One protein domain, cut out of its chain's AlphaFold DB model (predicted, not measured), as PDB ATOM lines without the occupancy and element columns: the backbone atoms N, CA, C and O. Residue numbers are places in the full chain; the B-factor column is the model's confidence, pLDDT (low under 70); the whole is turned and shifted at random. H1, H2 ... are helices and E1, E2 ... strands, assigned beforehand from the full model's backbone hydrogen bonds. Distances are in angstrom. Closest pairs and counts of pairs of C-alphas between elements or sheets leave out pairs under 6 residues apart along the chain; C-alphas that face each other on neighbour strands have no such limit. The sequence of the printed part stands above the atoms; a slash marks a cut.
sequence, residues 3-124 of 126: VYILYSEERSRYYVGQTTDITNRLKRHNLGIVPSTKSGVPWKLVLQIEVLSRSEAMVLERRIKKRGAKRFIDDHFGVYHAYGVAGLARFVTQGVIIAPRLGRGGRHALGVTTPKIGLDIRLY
ATOM      1  N   VAL A   3     345.515 336.237 204.332       93.75
ATOM      2  CA  VAL A   3     345.754 337.679 204.188       93.75
ATOM      3  C   VAL A   3     347.250 337.914 204.285       93.75
ATOM      4  O   VAL A   3     347.902 337.383 205.179       93.75
ATOM      5  N   TYR A   4     347.807 338.696 203.371       92.75
ATOM      6  CA  TYR A   4     349.245 338.887 203.268       92.75
ATOM      7  C   TYR A   4     349.628 340.359 203.138       92.75
ATOM      8  O   TYR A   4     348.864 341.181 202.623       92.75
ATOM      9  N   ILE A   5     350.844 340.671 203.584       94.69
ATOM     10  CA  ILE A   5     351.500 341.964 203.411       94.69
ATOM     11  C   ILE A   5     352.802 341.741 202.649       94.69
ATOM     12  O   ILE A   5     353.672 340.991 203.094       94.69
ATOM     13  N   LEU A   6     352.937 342.415 201.511       93.88
ATOM     14  CA  LEU A   6     354.177 342.502 200.753       93.88
ATOM     15  C   LEU A   6     354.830 343.862 200.966       93.88
ATOM     16  O   LEU A   6     354.136 344.849 201.220       93.88
ATOM     17  N   TYR A   7     356.142 343.925 200.787       94.62
ATOM     18  CA  TYR A   7     356.909 345.162 200.791       94.62
ATOM     19  C   TYR A   7     357.785 345.261 199.545       94.62
ATOM     20  O   TYR A   7     358.418 344.287 199.143       94.62
ATOM     21  N   SER A   8     357.791 346.445 198.944       93.31
ATOM     22  CA  SER A   8     358.696 346.829 197.868       93.31
ATOM     23  C   SER A   8     359.752 347.764 198.441       93.31
ATOM     24  O   SER A   8     359.405 348.846 198.922       93.31
ATOM     25  N   GLU A   9     361.021 347.364 198.376       88.50
ATOM     26  CA  GLU A   9     362.146 348.225 198.767       88.50
ATOM     27  C   GLU A   9     362.295 349.404 197.805       88.50
ATOM     28  O   GLU A   9     362.404 350.542 198.255       88.50
ATOM     29  N   GLU A  10     362.166 349.157 196.498       89.88
ATOM     30  CA  GLU A  10     362.279 350.190 195.458       89.88
ATOM     31  C   GLU A  10     361.284 351.335 195.642       89.88
ATOM     32  O   GLU A  10     361.581 352.497 195.372       89.88
ATOM     33  N   ARG A  11     360.071 351.012 196.097       92.25
ATOM     34  CA  ARG A  11     359.010 352.002 196.301       92.25
ATOM     35  C   ARG A  11     358.835 352.402 197.754       92.25
ATOM     36  O   ARG A  11     358.020 353.282 198.009       92.25
ATOM     37  N   SER A  12     359.525 351.745 198.685       92.88
ATOM     38  CA  SER A  12     359.285 351.866 200.128       92.88
ATOM     39  C   SER A  12     357.794 351.768 200.482       92.88
ATOM     40  O   SER A  12     357.245 352.561 201.249       92.88
ATOM     41  N   ARG A  13     357.090 350.812 199.859       93.81
ATOM     42  CA  ARG A  13     355.627 350.689 199.943       93.81
ATOM     43  C   ARG A  13     355.191 349.286 200.306       93.81
ATOM     44  O   ARG A  13     355.707 348.298 199.791       93.81
ATOM     45  N   TYR A  14     354.154 349.231 201.134       95.44
ATOM     46  CA  TYR A  14     353.458 347.999 201.464       95.44
ATOM     47  C   TYR A  14     352.275 347.762 200.527       95.44
ATOM     48  O   TYR A  14     351.556 348.695 200.160       95.44
ATOM     49  N   TYR A  15     352.037 346.496 200.211       95.81
ATOM     50  CA  TYR A  15     350.832 346.022 199.547       95.81
ATOM     51  C   TYR A  15     350.130 345.011 200.445       95.81
ATOM     52  O   TYR A  15     350.776 344.142 201.019       95.81
ATOM     53  N   VAL A  16     348.809 345.115 200.560       97.12
ATOM     54  CA  VAL A  16     347.996 344.200 201.368       97.12
ATOM     55  C   VAL A  16     346.956 343.564 200.466       97.12
ATOM     56  O   VAL A  16     346.256 344.278 199.739       97.12
ATOM     57  N   GLY A  17     346.847 342.243 200.529       96.56
ATOM     58  CA  GLY A  17     345.863 341.490 199.768       96.56
ATOM     59  C   GLY A  17     345.506 340.172 200.434       96.56
ATOM     60  O   GLY A  17     345.989 339.849 201.517       96.56
ATOM     61  N   GLN A  18     344.661 339.404 199.755       96.88
ATOM     62  CA  GLN A  18     344.251 338.072 200.180       96.88
ATOM     63  C   GLN A  18     344.341 337.062 199.031       96.88
ATOM     64  O   GLN A  18     344.220 337.419 197.849       96.88
ATOM     65  N   THR A  19     344.569 335.796 199.367       96.94
ATOM     66  CA  THR A  19     344.652 334.691 198.407       96.94
ATOM     67  C   THR A  19     344.493 333.338 199.094       96.94
ATOM     68  O   THR A  19     344.705 333.210 200.292       96.94
ATOM     69  N   THR A  20     344.137 332.304 198.340       95.75
ATOM     70  CA  THR A  20     344.215 330.910 198.792       95.75
ATOM     71  C   THR A  20     345.601 330.298 198.586       95.75
ATOM     72  O   THR A  20     345.884 329.276 199.192       95.75
ATOM     73  N   ASP A  21     346.463 330.925 197.777       95.31
ATOM     74  CA  ASP A  21     347.786 330.413 197.411       95.31
ATOM     75  C   ASP A  21     348.817 331.552 197.393       95.31
ATOM     76  O   ASP A  21     348.921 332.331 196.437       95.31
ATOM     77  N   ILE A  22     349.560 331.675 198.497       92.06
ATOM     78  CA  ILE A  22     350.540 332.745 198.699       92.06
ATOM     79  C   ILE A  22     351.741 332.626 197.759       92.06
ATOM     80  O   ILE A  22     352.226 333.636 197.245       92.06
ATOM     81  N   THR A  23     352.182 331.400 197.480       93.00
ATOM     82  CA  THR A  23     353.360 331.114 196.661       93.00
ATOM     83  C   THR A  23     353.121 331.562 195.229       93.00
ATOM     84  O   THR A  23     353.902 332.340 194.673       93.00
ATOM     85  N   ASN A  24     352.005 331.135 194.635       95.00
ATOM     86  CA  ASN A  24     351.649 331.552 193.285       95.00
ATOM     87  C   ASN A  24     351.340 333.050 193.231       95.00
ATOM     88  O   ASN A  24     351.723 333.721 192.270       95.00
ATOM     89  N   ARG A  25     350.716 333.618 194.269       96.00
ATOM     90  CA  ARG A  25     350.451 335.059 194.322       96.00
ATOM     91  C   ARG A  25     351.732 335.894 194.324       96.00
ATOM     92  O   ARG A  25     351.812 336.854 193.557       96.00
ATOM     93  N   LEU A  26     352.724 335.529 195.137       94.88
ATOM     94  CA  LEU A  26     354.010 336.225 195.196       94.88
ATOM     95  C   LEU A  26     354.751 336.136 193.857       94.88
ATOM     96  O   LEU A  26     355.190 337.162 193.339       94.88
ATOM     97  N   LYS A  27     354.802 334.940 193.249       95.62
ATOM     98  CA  LYS A  27     355.369 334.743 191.904       95.62
ATOM     99  C   LYS A  27     354.724 335.680 190.884       95.62
ATOM    100  O   LYS A  27     355.426 336.405 190.192       95.62
ATOM    101  N   ARG A  28     353.388 335.739 190.826       95.38
ATOM    102  CA  ARG A  28     352.667 336.621 189.891       95.38
ATOM    103  C   ARG A  28     352.958 338.105 190.116       95.38
ATOM    104  O   ARG A  28     353.082 338.843 189.142       95.38
ATOM    105  N   HIS A  29     353.054 338.556 191.367       94.56
ATOM    106  CA  HIS A  29     353.435 339.940 191.654       94.56
ATOM    107  C   HIS A  29     354.854 340.237 191.156       94.56
ATOM    108  O   HIS A  29     355.039 341.248 190.487       94.56
ATOM    109  N   ASN A  30     355.813 339.340 191.409       94.88
ATOM    110  CA  ASN A  30     357.219 339.507 191.019       94.88
ATOM    111  C   ASN A  30     357.495 339.308 189.528       94.88
ATOM    112  O   ASN A  30     358.473 339.842 189.021       94.88
ATOM    113  N   LEU A  31     356.604 338.634 188.802       95.75
ATOM    114  CA  LEU A  31     356.611 338.617 187.337       95.75
ATOM    115  C   LEU A  31     356.103 339.930 186.716       95.75
ATOM    116  O   LEU A  31     356.068 340.054 185.497       95.75
ATOM    117  N   GLY A  32     355.639 340.899 187.515       92.19
ATOM    118  CA  GLY A  32     355.155 342.190 187.010       92.19
ATOM    119  C   GLY A  32     353.833 342.122 186.234       92.19
ATOM    120  O   GLY A  32     353.361 343.138 185.728       92.19
ATOM    121  N   ILE A  33     353.185 340.956 186.174       93.38
ATOM    122  CA  ILE A  33     351.954 340.738 185.396       93.38
ATOM    123  C   ILE A  33     350.690 341.289 186.070       93.38
ATOM    124  O   ILE A  33     349.611 341.265 185.486       93.38
ATOM    125  N   VAL A  34     350.793 341.765 187.313       92.31
ATOM    126  CA  VAL A  34     349.687 342.403 188.039       92.31
ATOM    127  C   VAL A  34     349.817 343.925 187.888       92.31
ATOM    128  O   VAL A  34     350.705 344.511 188.516       92.31
ATOM    129  N   PRO A  35     348.944 344.603 187.110       91.62
ATOM    130  CA  PRO A  35     349.143 346.008 186.745       91.62
ATOM    131  C   PRO A  35     349.276 346.968 187.930       91.62
ATOM    132  O   PRO A  35     350.078 347.893 187.883       91.62
ATOM    133  N   SER A  36     348.528 346.731 189.012       87.12
ATOM    134  CA  SER A  36     348.529 347.584 190.207       87.12
ATOM    135  C   SER A  36     349.777 347.438 191.080       87.12
ATOM    136  O   SER A  36     350.021 348.284 191.938       87.12
ATOM    137  N   THR A  37     350.572 346.388 190.874       89.75
ATOM    138  CA  THR A  37     351.776 346.107 191.671       89.75
ATOM    139  C   THR A  37     353.038 345.986 190.826       89.75
ATOM    140  O   THR A  37     354.118 345.833 191.385       89.75
ATOM    141  N   LYS A  38     352.941 346.049 189.493       92.44
ATOM    142  CA  LYS A  38     354.092 345.877 188.594       92.44
ATOM    143  C   LYS A  38     355.227 346.862 188.878       92.44
ATOM    144  O   LYS A  38     356.387 346.520 188.728       92.44
ATOM    145  N   SER A  39     354.890 348.068 189.333       93.06
ATOM    146  CA  SER A  39     355.847 349.138 189.617       93.06
ATOM    147  C   SER A  39     356.625 348.961 190.921       93.06
ATOM    148  O   SER A  39     357.517 349.765 191.175       93.06
ATOM    149  N   GLY A  40     356.263 347.984 191.758       90.31
ATOM    150  CA  GLY A  40     356.937 347.706 193.030       90.31
ATOM    151  C   GLY A  40     357.676 346.369 193.069       90.31
ATOM    152  O   GLY A  40     358.064 345.938 194.149       90.31
ATOM    153  N   VAL A  41     357.842 345.696 191.929       91.50
ATOM    154  CA  VAL A  41     358.728 344.526 191.836       91.50
ATOM    155  C   VAL A  41     360.168 344.969 192.139       91.50
ATOM    156  O   VAL A  41     360.531 346.023 191.644       91.50
ATOM    157  N   PRO A  42     360.976 344.198 192.894       94.12
ATOM    158  CA  PRO A  42     360.626 342.949 193.563       94.12
ATOM    159  C   PRO A  42     359.871 343.175 194.882       94.12
ATOM    160  O   PRO A  42     360.260 343.960 195.746       94.12
ATOM    161  N   TRP A  43     358.799 342.408 195.058       93.56
ATOM    162  CA  TRP A  43     358.032 342.309 196.290       93.56
ATOM    163  C   TRP A  43     358.591 341.210 197.190       93.56
ATOM    164  O   TRP A  43     358.796 340.072 196.758       93.56
ATOM    165  N   LYS A  44     358.752 341.537 198.472       91.12
ATOM    166  CA  LYS A  44     359.097 340.604 199.548       91.12
ATOM    167  C   LYS A  44     357.860 340.324 200.396       91.12
ATOM    168  O   LYS A  44     357.124 341.254 200.726       91.12
ATOM    169  N   LEU A  45     357.615 339.062 200.748       90.88
ATOM    170  CA  LEU A  45     356.563 338.705 201.700       90.88
ATOM    171  C   LEU A  45     357.023 339.079 203.112       90.88
ATOM    172  O   LEU A  45     358.049 338.593 203.567       90.88
ATOM    173  N   VAL A  46     356.267 339.946 203.787       89.44
ATOM    174  CA  VAL A  46     356.579 340.408 205.152       89.44
ATOM    175  C   VAL A  46     355.707 339.711 206.187       89.44
ATOM    176  O   VAL A  46     356.162 339.408 207.283       89.44
ATOM    177  N   LEU A  47     354.439 339.475 205.851       86.94
ATOM    178  CA  LEU A  47     353.478 338.862 206.756       86.94
ATOM    179  C   LEU A  47     352.481 338.025 205.965       86.94
ATOM    180  O   LEU A  47     351.997 338.467 204.923       86.94
ATOM    181  N   GLN A  48     352.117 336.866 206.503       87.94
ATOM    182  CA  GLN A  48     350.947 336.108 206.077       87.94
ATOM    183  C   GLN A  48     350.178 335.605 207.293       87.94
ATOM    184  O   GLN A  48     350.775 335.167 208.274       87.94
ATOM    185  N   ILE A  49     348.857 335.705 207.220       85.69
ATOM    186  CA  ILE A  49     347.921 335.306 208.264       85.69
ATOM    187  C   ILE A  49     346.908 334.366 207.631       85.69
ATOM    188  O   ILE A  49     346.218 334.743 206.680       85.69
ATOM    189  N   GLU A  50     346.819 333.153 208.162       87.12
ATOM    190  CA  GLU A  50     345.779 332.200 207.794       87.12
ATOM    191  C   GLU A  50     344.449 332.548 208.470       87.12
ATOM    192  O   GLU A  50     344.414 332.918 209.640       87.12
ATOM    193  N   VAL A  51     343.357 332.440 207.718       84.94
ATOM    194  CA  VAL A  51     341.979 332.630 208.185       84.94
ATOM    195  C   VAL A  51     341.066 331.565 207.583       84.94
ATOM    196  O   VAL A  51     341.373 330.978 206.533       84.94
ATOM    197  N   LEU A  52     339.928 331.334 208.237       86.62
ATOM    198  CA  LEU A  52     339.031 330.223 207.920       86.62
ATOM    199  C   LEU A  52     338.203 330.499 206.666       86.62
ATOM    200  O   LEU A  52     337.906 329.586 205.899       86.62
ATOM    201  N   SER A  53     337.860 331.764 206.412       90.12
ATOM    202  CA  SER A  53     336.971 332.131 205.308       90.12
ATOM    203  C   SER A  53     337.434 333.356 204.523       90.12
ATOM    204  O   SER A  53     338.221 334.186 204.980       90.12
ATOM    205  N   ARG A  54     336.895 333.508 203.306       94.19
ATOM    206  CA  ARG A  54     337.086 334.726 202.500       94.19
ATOM    207  C   ARG A  54     336.495 335.959 203.187       94.19
ATOM    208  O   ARG A  54     337.046 337.045 203.056       94.19
ATOM    209  N   SER A  55     335.386 335.801 203.904       95.06
ATOM    210  CA  SER A  55     334.731 336.898 204.621       95.06
ATOM    211  C   SER A  55     335.619 337.436 205.743       95.06
ATOM    212  O   SER A  55     335.820 338.646 205.834       95.06
ATOM    213  N   GLU A  56     336.230 336.548 206.533       90.50
ATOM    214  CA  GLU A  56     337.230 336.923 207.541       90.50
ATOM    215  C   GLU A  56     338.444 337.605 206.911       90.50
ATOM    216  O   GLU A  56     338.882 338.655 207.387       90.50
ATOM    217  N   ALA A  57     338.941 337.058 205.797       92.81
ATOM    218  CA  ALA A  57     340.062 337.633 205.067       92.81
ATOM    219  C   ALA A  57     339.774 339.074 204.615       92.81
ATOM    220  O   ALA A  57     340.598 339.962 204.828       92.81
ATOM    221  N   MET A  58     338.571 339.344 204.097       95.88
ATOM    222  CA  MET A  58     338.157 340.688 203.689       95.88
ATOM    223  C   MET A  58     338.054 341.659 204.871       95.88
ATOM    224  O   MET A  58     338.431 342.828 204.747       95.88
ATOM    225  N   VAL A  59     337.533 341.204 206.017       95.56
ATOM    226  CA  VAL A  59     337.449 342.019 207.240       95.56
ATOM    227  C   VAL A  59     338.851 342.372 207.739       95.56
ATOM    228  O   VAL A  59     339.124 343.542 208.026       95.56
ATOM    229  N   LEU A  60     339.753 341.391 207.785       92.88
ATOM    230  CA  LEU A  60     341.134 341.583 208.215       92.88
ATOM    231  C   LEU A  60     341.918 342.470 207.238       92.88
ATOM    232  O   LEU A  60     342.537 343.441 207.669       92.88
ATOM    233  N   GLU A  61     341.833 342.222 205.929       96.75
ATOM    234  CA  GLU A  61     342.453 343.054 204.891       96.75
ATOM    235  C   GLU A  61     342.008 344.520 205.022       96.75
ATOM    236  O   GLU A  61     342.840 345.432 205.020       96.75
ATOM    237  N   ARG A  62     340.700 344.759 205.209       97.50
ATOM    238  CA  ARG A  62     340.151 346.106 205.430       97.50
ATOM    239  C   ARG A  62     340.699 346.736 206.708       97.50
ATOM    240  O   ARG A  62     341.061 347.912 206.689       97.50
ATOM    241  N   ARG A  63     340.785 345.979 207.805       95.88
ATOM    242  CA  ARG A  63     341.341 346.454 209.083       95.88
ATOM    243  C   ARG A  63     342.806 346.868 208.937       95.88
ATOM    244  O   ARG A  63     343.164 347.962 209.373       95.88
ATOM    245  N   ILE A  64     343.626 346.044 208.280       95.62
ATOM    246  CA  ILE A  64     345.042 346.339 208.017       95.62
ATOM    247  C   ILE A  64     345.163 347.594 207.149       95.62
ATOM    248  O   ILE A  64     345.905 348.511 207.498       95.62
ATOM    249  N   LYS A  65     344.406 347.679 206.046       95.56
ATOM    250  CA  LYS A  65     344.425 348.844 205.146       95.56
ATOM    251  C   LYS A  65     343.997 350.129 205.854       95.56
ATOM    252  O   LYS A  65     344.669 351.143 205.698       95.56
ATOM    253  N   LYS A  66     342.945 350.076 206.681       96.62
ATOM    254  CA  LYS A  66     342.473 351.220 207.480       96.62
ATOM    255  C   LYS A  66     343.531 351.690 208.482       96.62
ATOM    256  O   LYS A  66     343.731 352.890 208.643       96.62
ATOM    257  N   ARG A  67     344.224 350.762 209.150       95.56
ATOM    258  CA  ARG A  67     345.294 351.100 210.101       95.56
ATOM    259  C   ARG A  67     346.573 351.571 209.403       95.56
ATOM    260  O   ARG A  67     347.276 352.428 209.939       95.56
ATOM    261  N   GLY A  68     346.856 351.057 208.212       96.38
ATOM    262  CA  GLY A  68     348.140 351.165 207.526       96.38
ATOM    263  C   GLY A  68     349.036 349.977 207.879       96.38
ATOM    264  O   GLY A  68     349.275 349.714 209.054       96.38
ATOM    265  N   ALA A  69     349.540 349.280 206.857       93.62
ATOM    266  CA  ALA A  69     350.240 348.000 206.997       93.62
ATOM    267  C   ALA A  69     351.427 348.048 207.969       93.62
ATOM    268  O   ALA A  69     351.489 347.227 208.877       93.62
ATOM    269  N   LYS A  70     352.313 349.047 207.836       90.88
ATOM    270  CA  LYS A  70     353.457 349.225 208.744       90.88
ATOM    271  C   LYS A  70     353.013 349.318 210.202       90.88
ATOM    272  O   LYS A  70     353.466 348.557 211.041       90.88
ATOM    273  N   ARG A  71     352.068 350.218 210.481       91.00
ATOM    274  CA  ARG A  71     351.559 350.445 211.838       91.00
ATOM    275  C   ARG A  71     350.843 349.216 212.383       91.00
ATOM    276  O   ARG A  71     350.994 348.896 213.549       91.00
ATOM    277  N   PHE A  72     350.101 348.504 211.536       90.44
ATOM    278  CA  PHE A  72     349.499 347.233 211.918       90.44
ATOM    279  C   PHE A  72     350.561 346.201 212.321       90.44
ATOM    280  O   PHE A  72     350.371 345.528 213.327       90.44
ATOM    281  N   ILE A  73     351.668 346.094 211.577       87.06
ATOM    282  CA  ILE A  73     352.778 345.198 211.927       87.06
ATOM    283  C   ILE A  73     353.395 345.615 213.265       87.06
ATOM    284  O   ILE A  73     353.469 344.794 214.175       87.06
ATOM    285  N   ASP A  74     353.753 346.894 213.403       85.06
ATOM    286  CA  ASP A  74     354.386 347.442 214.608       85.06
ATOM    287  C   ASP A  74     353.519 347.205 215.865       85.06
ATOM    288  O   ASP A  74     354.028 346.770 216.896       85.06
ATOM    289  N   ASP A  75     352.201 347.421 215.764       82.69
ATOM    290  CA  ASP A  75     351.250 347.277 216.877       82.69
ATOM    291  C   ASP A  75     351.090 345.822 217.369       82.69
ATOM    292  O   ASP A  75     350.761 345.602 218.538       82.69
ATOM    293  N   HIS A  76     351.252 344.828 216.483       81.00
ATOM    294  CA  HIS A  76     350.852 343.436 216.758       81.00
ATOM    295  C   HIS A  76     352.006 342.434 216.763       81.00
ATOM    296  O   HIS A  76     351.881 341.394 217.406       81.00
ATOM    297  N   PHE A  77     353.106 342.728 216.071       74.06
ATOM    298  CA  PHE A  77     354.226 341.802 215.887       74.06
ATOM    299  C   PHE A  77     355.580 342.389 216.310       74.06
ATOM    300  O   PHE A  77     356.566 341.661 216.344       74.06
ATOM    301  N   GLY A  78     355.626 343.672 216.696       61.28
ATOM    302  CA  GLY A  78     356.860 344.350 217.086       61.28
ATOM    303  C   GLY A  78     357.756 344.701 215.892       61.28
ATOM    304  O   GLY A  78     357.540 344.264 214.762       61.28
ATOM    305  N   VAL A  79     358.749 345.558 216.134       42.34
ATOM    306  CA  VAL A  79     359.624 346.101 215.088       42.34
ATOM    307  C   VAL A  79     360.579 345.009 214.590       42.34
ATOM    308  O   VAL A  79     361.541 344.663 215.271       42.34
ATOM    309  N   TYR A  80     360.335 344.477 213.391       41.59
ATOM    310  CA  TYR A  80     361.298 343.635 212.677       41.59
ATOM    311  C   TYR A  80     362.486 344.495 212.212       41.59
ATOM    312  O   TYR A  80     362.452 345.083 211.134       41.59
ATOM    313  N   HIS A  81     363.544 344.577 213.023       31.86
ATOM    314  CA  HIS A  81     364.885 344.935 212.554       31.86
ATOM    315  C   HIS A  81     365.702 343.655 212.364       31.86
ATOM    316  O   HIS A  81     366.220 343.104 213.326       31.86
ATOM    317  N   ALA A  82     365.761 343.195 211.118       31.03
ATOM    318  CA  ALA A  82     366.753 342.314 210.485       31.03
ATOM    319  C   ALA A  82     366.045 341.847 209.203       31.03
ATOM    320  O   ALA A  82     364.927 341.354 209.273       31.03
ATOM    321  N   TYR A  83     366.523 342.099 207.989       33.91
ATOM    322  CA  TYR A  83     367.810 341.636 207.503       33.91
ATOM    323  C   TYR A  83     368.418 342.621 206.501       33.91
ATOM    324  O   TYR A  83     368.047 342.670 205.330       33.91
ATOM    325  N   GLY A  84     369.426 343.339 206.976       26.98
ATOM    326  CA  GLY A  84     370.643 343.617 206.232       26.98
ATOM    327  C   GLY A  84     371.795 343.279 207.176       26.98
ATOM    328  O   GLY A  84     371.753 343.698 208.325       26.98
ATOM    329  N   VAL A  85     372.760 342.506 206.679       29.36
ATOM    330  CA  VAL A  85     374.023 342.045 207.292       29.36
ATOM    331  C   VAL A  85     373.980 340.899 208.325       29.36
ATOM    332  O   VAL A  85     373.560 341.036 209.463       29.36
ATOM    333  N   ALA A  86     374.487 339.755 207.849       27.50
ATOM    334  CA  ALA A  86     375.305 338.748 208.528       27.50
ATOM    335  C   ALA A  86     374.922 338.281 209.949       27.50
ATOM    336  O   ALA A  86     375.247 338.921 210.943       27.50
ATOM    337  N   GLY A  87     374.426 337.041 210.022       27.03
ATOM    338  CA  GLY A  87     374.557 336.184 211.205       27.03
ATOM    339  C   GLY A  87     373.227 335.748 211.809       27.03
ATOM    340  O   GLY A  87     372.520 336.575 212.359       27.03
ATOM    341  N   LEU A  88     372.952 334.435 211.741       27.61
ATOM    342  CA  LEU A  88     371.944 333.680 212.513       27.61
ATOM    343  C   LEU A  88     370.493 334.236 212.453       27.61
ATOM    344  O   LEU A  88     370.178 335.270 213.012       27.61
ATOM    345  N   ALA A  89     369.490 333.561 211.900       26.97
ATOM    346  CA  ALA A  89     369.288 332.130 211.895       26.97
ATOM    347  C   ALA A  89     368.113 331.752 210.980       26.97
ATOM    348  O   ALA A  89     367.120 332.467 210.855       26.97
ATOM    349  N   ARG A  90     368.240 330.575 210.368       28.97
ATOM    350  CA  ARG A  90     367.140 329.849 209.735       28.97
ATOM    351  C   ARG A  90     366.200 329.380 210.838       28.97
ATOM    352  O   ARG A  90     366.660 328.623 211.682       28.97
ATOM    353  N   PHE A  91     364.920 329.733 210.802       29.52
ATOM    354  CA  PHE A  91     363.923 329.029 211.609       29.52
ATOM    355  C   PHE A  91     362.605 328.901 210.850       29.52
ATOM    356  O   PHE A  91     361.750 329.779 210.871       29.52
ATOM    357  N   VAL A  92     362.470 327.756 210.187       27.45
ATOM    358  CA  VAL A  92     361.190 327.140 209.851       27.45
ATOM    359  C   VAL A  92     361.157 325.833 210.624       27.45
ATOM    360  O   VAL A  92     361.977 324.970 210.335       27.45
ATOM    361  N   THR A  93     360.216 325.683 211.551       24.38
ATOM    362  CA  THR A  93     359.481 324.429 211.768       24.38
ATOM    363  C   THR A  93     358.289 324.672 212.692       24.38
ATOM    364  O   THR A  93     358.377 325.390 213.678       24.38
ATOM    365  N   GLN A  94     357.160 324.091 212.280       23.91
ATOM    366  CA  GLN A  94     355.983 323.676 213.050       23.91
ATOM    367  C   GLN A  94     355.806 324.264 214.457       23.91
ATOM    368  O   GLN A  94     356.381 323.764 215.413       23.91
ATOM    369  N   GLY A  95     354.859 325.199 214.571       29.77
ATOM    370  CA  GLY A  95     354.157 325.489 215.818       29.77
ATOM    371  C   GLY A  95     354.990 326.237 216.860       29.77
ATOM    372  O   GLY A  95     355.989 325.743 217.352       29.77
ATOM    373  N   VAL A  96     354.467 327.381 217.302       27.62
ATOM    374  CA  VAL A  96     354.956 328.169 218.446       27.62
ATOM    375  C   VAL A  96     356.124 329.110 218.111       27.62
ATOM    376  O   VAL A  96     357.285 328.728 218.032       27.62
ATOM    377  N   ILE A  97     355.806 330.402 217.991       33.25
ATOM    378  CA  ILE A  97     356.798 331.479 218.063       33.25
ATOM    379  C   ILE A  97     356.995 331.835 219.538       33.25
ATOM    380  O   ILE A  97     356.059 332.271 220.207       33.25
ATOM    381  N   ILE A  98     358.228 331.689 220.021       29.70
ATOM    382  CA  ILE A  98     358.713 332.299 221.262       29.70
ATOM    383  C   ILE A  98     359.701 333.388 220.840       29.70
ATOM    384  O   ILE A  98     360.762 333.080 220.302       29.70
ATOM    385  N   ALA A  99     359.362 334.659 221.058       35.19
ATOM    386  CA  ALA A  99     360.326 335.751 220.945       35.19
ATOM    387  C   ALA A  99     360.908 336.053 222.340       35.19
ATOM    388  O   ALA A  99     360.144 336.146 223.306       35.19
ATOM    389  N   PRO A 100     362.233 336.229 222.490       28.33
ATOM    390  CA  PRO A 100     362.817 336.591 223.771       28.33
ATOM    391  C   PRO A 100     362.468 338.044 224.101       28.33
ATOM    392  O   PRO A 100     362.794 338.979 223.370       28.33
ATOM    393  N   ARG A 101     361.805 338.245 225.240       34.22
ATOM    394  CA  ARG A 101     361.619 339.570 225.830       34.22
ATOM    395  C   ARG A 101     362.975 340.023 226.381       34.22
ATOM    396  O   ARG A 101     363.483 339.414 227.319       34.22
ATOM    397  N   LEU A 102     363.558 341.092 225.836       34.12
ATOM    398  CA  LEU A 102     364.722 341.746 226.445       34.12
ATOM    399  C   LEU A 102     364.269 342.510 227.698       34.12
ATOM    400  O   LEU A 102     363.938 343.693 227.650       34.12
ATOM    401  N   GLY A 103     364.213 341.799 228.822       30.56
ATOM    402  CA  GLY A 103     364.195 342.382 230.157       30.56
ATOM    403  C   GLY A 103     365.626 342.519 230.667       30.56
ATOM    404  O   GLY A 103     366.391 341.557 230.639       30.56
ATOM    405  N   ARG A 104     366.000 343.718 231.127       41.84
ATOM    406  CA  ARG A 104     367.234 343.922 231.897       41.84
ATOM    407  C   ARG A 104     367.177 343.042 233.148       41.84
ATOM    408  O   ARG A 104     366.260 343.193 233.947       41.84
ATOM    409  N   GLY A 105     368.176 342.184 233.328       33.34
ATOM    410  CA  GLY A 105     368.332 341.359 234.526       33.34
ATOM    411  C   GLY A 105     367.920 339.912 234.287       33.34
ATOM    412  O   GLY A 105     366.751 339.604 234.073       33.34
ATOM    413  N   GLY A 106     368.916 339.028 234.301       38.88
ATOM    414  CA  GLY A 106     368.765 337.611 234.012       38.88
ATOM    415  C   GLY A 106     367.745 336.902 234.900       38.88
ATOM    416  O   GLY A 106     367.773 337.015 236.123       38.88
ATOM    417  N   ARG A 107     366.874 336.144 234.230       28.95
ATOM    418  CA  ARG A 107     366.353 334.805 234.556       28.95
ATOM    419  C   ARG A 107     365.406 334.443 233.412       28.95
ATOM    420  O   ARG A 107     364.447 335.159 233.141       28.95
ATOM    421  N   HIS A 108     365.751 333.391 232.673       30.39
ATOM    422  CA  HIS A 108     365.032 332.963 231.477       30.39
ATOM    423  C   HIS A 108     363.618 332.511 231.860       30.39
ATOM    424  O   HIS A 108     363.442 331.441 232.434       30.39
ATOM    425  N   ALA A 109     362.617 333.328 231.543       29.14
ATOM    426  CA  ALA A 109     361.213 332.952 231.601       29.14
ATOM    427  C   ALA A 109     360.652 332.965 230.173       29.14
ATOM    428  O   ALA A 109     360.713 333.979 229.475       29.14
ATOM    429  N   LEU A 110     360.142 331.811 229.742       29.41
ATOM    430  CA  LEU A 110     359.484 331.585 228.457       29.41
ATOM    431  C   LEU A 110     358.216 332.452 228.387       29.41
ATOM    432  O   LEU A 110     357.198 332.131 228.992       29.41
ATOM    433  N   GLY A 111     358.289 333.588 227.697       29.28
ATOM    434  CA  GLY A 111     357.150 334.480 227.500       29.28
ATOM    435  C   GLY A 111     356.472 334.221 226.160       29.28
ATOM    436  O   GLY A 111     357.046 334.519 225.116       29.28
ATOM    437  N   VAL A 112     355.242 333.711 226.181       35.25
ATOM    438  CA  VAL A 112     354.359 333.667 225.005       35.25
ATOM    439  C   VAL A 112     353.945 335.103 224.671       35.25
ATOM    440  O   VAL A 112     353.324 335.768 225.499       35.25
ATOM    441  N   THR A 113     354.261 335.611 223.478       37.59
ATOM    442  CA  THR A 113     353.614 336.834 222.979       37.59
ATOM    443  C   THR A 113     352.453 336.431 222.088       37.59
ATOM    444  O   THR A 113     352.616 336.207 220.890       37.59
ATOM    445  N   THR A 114     351.271 336.316 222.681       38.53
ATOM    446  CA  THR A 114     350.019 336.287 221.930       38.53
ATOM    447  C   THR A 114     349.865 337.620 221.191       38.53
ATOM    448  O   THR A 114     350.016 338.682 221.811       38.53
ATOM    449  N   PRO A 115     349.583 337.624 219.876       44.53
ATOM    450  CA  PRO A 115     349.216 338.861 219.208       44.53
ATOM    451  C   PRO A 115     347.947 339.406 219.889       44.53
ATOM    452  O   PRO A 115     347.009 338.665 220.164       44.53
ATOM    453  N   LYS A 116     347.899 340.712 220.192       44.69
ATOM    454  CA  LYS A 116     346.779 341.368 220.925       44.69
ATOM    455  C   LYS A 116     345.436 341.373 220.176       44.69
ATOM    456  O   LYS A 116     344.463 341.997 220.591       44.69
ATOM    457  N   ILE A 117     345.399 340.724 219.028       44.25
ATOM    458  CA  ILE A 117     344.236 340.503 218.192       44.25
ATOM    459  C   ILE A 117     343.705 339.141 218.606       44.25
ATOM    460  O   ILE A 117     344.397 338.158 218.398       44.25
ATOM    461  N   GLY A 118     342.519 339.091 219.220       37.53
ATOM    462  CA  GLY A 118     341.826 337.858 219.631       37.53
ATOM    463  C   GLY A 118     341.387 336.973 218.455       37.53
ATOM    464  O   GLY A 118     340.224 336.612 218.348       37.53
ATOM    465  N   LEU A 119     342.313 336.694 217.543       43.91
ATOM    466  CA  LEU A 119     342.235 335.810 216.394       43.91
ATOM    467  C   LEU A 119     343.393 334.822 216.552       43.91
ATOM    468  O   LEU A 119     344.516 335.235 216.846       43.91
ATOM    469  N   ASP A 120     343.124 333.533 216.365       44.12
ATOM    470  CA  ASP A 120     344.179 332.523 216.289       44.12
ATOM    471  C   ASP A 120     344.960 332.748 214.984       44.12
ATOM    472  O   ASP A 120     344.444 332.532 213.887       44.12
ATOM    473  N   ILE A 121     346.166 333.309 215.089       45.84
ATOM    474  CA  ILE A 121     346.990 333.694 213.941       45.84
ATOM    475  C   ILE A 121     348.152 332.725 213.836       45.84
ATOM    476  O   ILE A 121     349.090 332.762 214.632       45.84
ATOM    477  N   ARG A 122     348.127 331.907 212.783       46.72
ATOM    478  CA  ARG A 122     349.288 331.123 212.364       46.72
ATOM    479  C   ARG A 122     350.163 331.971 211.455       46.72
ATOM    480  O   ARG A 122     349.756 332.352 210.358       46.72
ATOM    481  N   LEU A 123     351.356 332.290 211.948       46.88
ATOM    482  CA  LEU A 123     352.412 332.938 211.184       46.88
ATOM    483  C   LEU A 123     353.290 331.871 210.540       46.88
ATOM    484  O   LEU A 123     353.781 330.969 211.216       46.88
ATOM    485  N   TYR A 124     353.506 332.001 209.239       39.78
ATOM    486  CA  TYR A 124     354.379 331.126 208.470       39.78
ATOM    487  C   TYR A 124     355.484 331.995 207.862       39.78
ATOM    488  O   TYR A 124     355.194 332.883 207.058       39.78
TER     489      TYR A 124
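This is residues 3 to 124 of the 126 residues of the protein "GIY-YIG nuclease superfamily protein" of Arenibacter algicola (UniProt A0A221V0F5). A small, strongly twisted sheet of three strands has helices over both faces, H1 over one and H2 and H3 over the other, and after H3 comes a long tail without named elements, residues 78 to 124. Two loops of this tail, residues 81 to 91 and 102 to 107, stick out from the body. The printed part has 122 residues with three named strands and three named helices, in the order E1, E2, H1, E3, H2, H3; the sheet's order is E2, E1, E3, antiparallel. The class is mixed, helices and strands, with 53 residues, under half, in named elements. The whole is only just compact, close to loose, with a radius of gyration of the C-alphas of 16.0 A and spans of 52 by 37 by 27 A.

Start at the inner strand E1, residues 3 to 8. It forms a hairpin with the edge strand E2, residues 13 to 19, antiparallel at 151 degrees; look for N 6 and O 15, 2.8 A apart, within hydrogen-bond range. The other edge strand, E3, residues 43 to 50, is antiparallel to E1 at 166 degrees, with N 5 and O 47 within hydrogen-bond range at 2.8 A; E3 bends by 59 degrees at residue 46. H2, residues 54 to 67, is on the sheet at a height of 8.8 A, over E2 and E1, and runs along the strands, at 20 degrees to E1 on the local plane; its closest C-alphas to E2 are those of Glu 61 and Gly 17, 6.3 A. H3, residues 69 to 77, is on the same face at a height of 10.7 A and runs slantwise to the strands, at 56 degrees to E3 on the local plane. H2 and H3 are close but not clearly touching, about perpendicular at 77 degrees, with the C-alphas of Ile 64 and Phe 72 closest at 6.0 A. On the opposite face is H1, residues 22 to 30, at a height of 7.1 A; its closest C-alphas to E3 are those of Asn 30 and Trp 43, 6.0 A. H1 is apart from H2 and H3. These are three layers, helices on both faces of a sheet. E2, H1 and E3 make a split strand-helix-strand unit, two strands running the same way with E1 between them, and its crossover is right-handed. In H1, H2 and H3 every O i to N i+4 pair is within hydrogen-bond range.

Find C-alpha 3 at (345.754, 337.679, 204.188), where E1 begins; it runs 17.1 A to Ser 8. E2 is 19.5 A long and E3 19.6 A. H2 runs 19.8 A from C-alpha 54 at (337.086, 334.726, 202.500); H1 is 12.2 A long, and H3 runs 11.5 A to C-alpha 77 at (354.226, 341.802, 215.887).

The two C-alphas farthest apart, those of Pro 35 and Arg 107, are 52.0 A apart. The printed part has no cut, and the link from H1 to E3, 12 residues, is long. The mean pLDDT of the printed part is 70.1, and residues 78 to 124 are under 70.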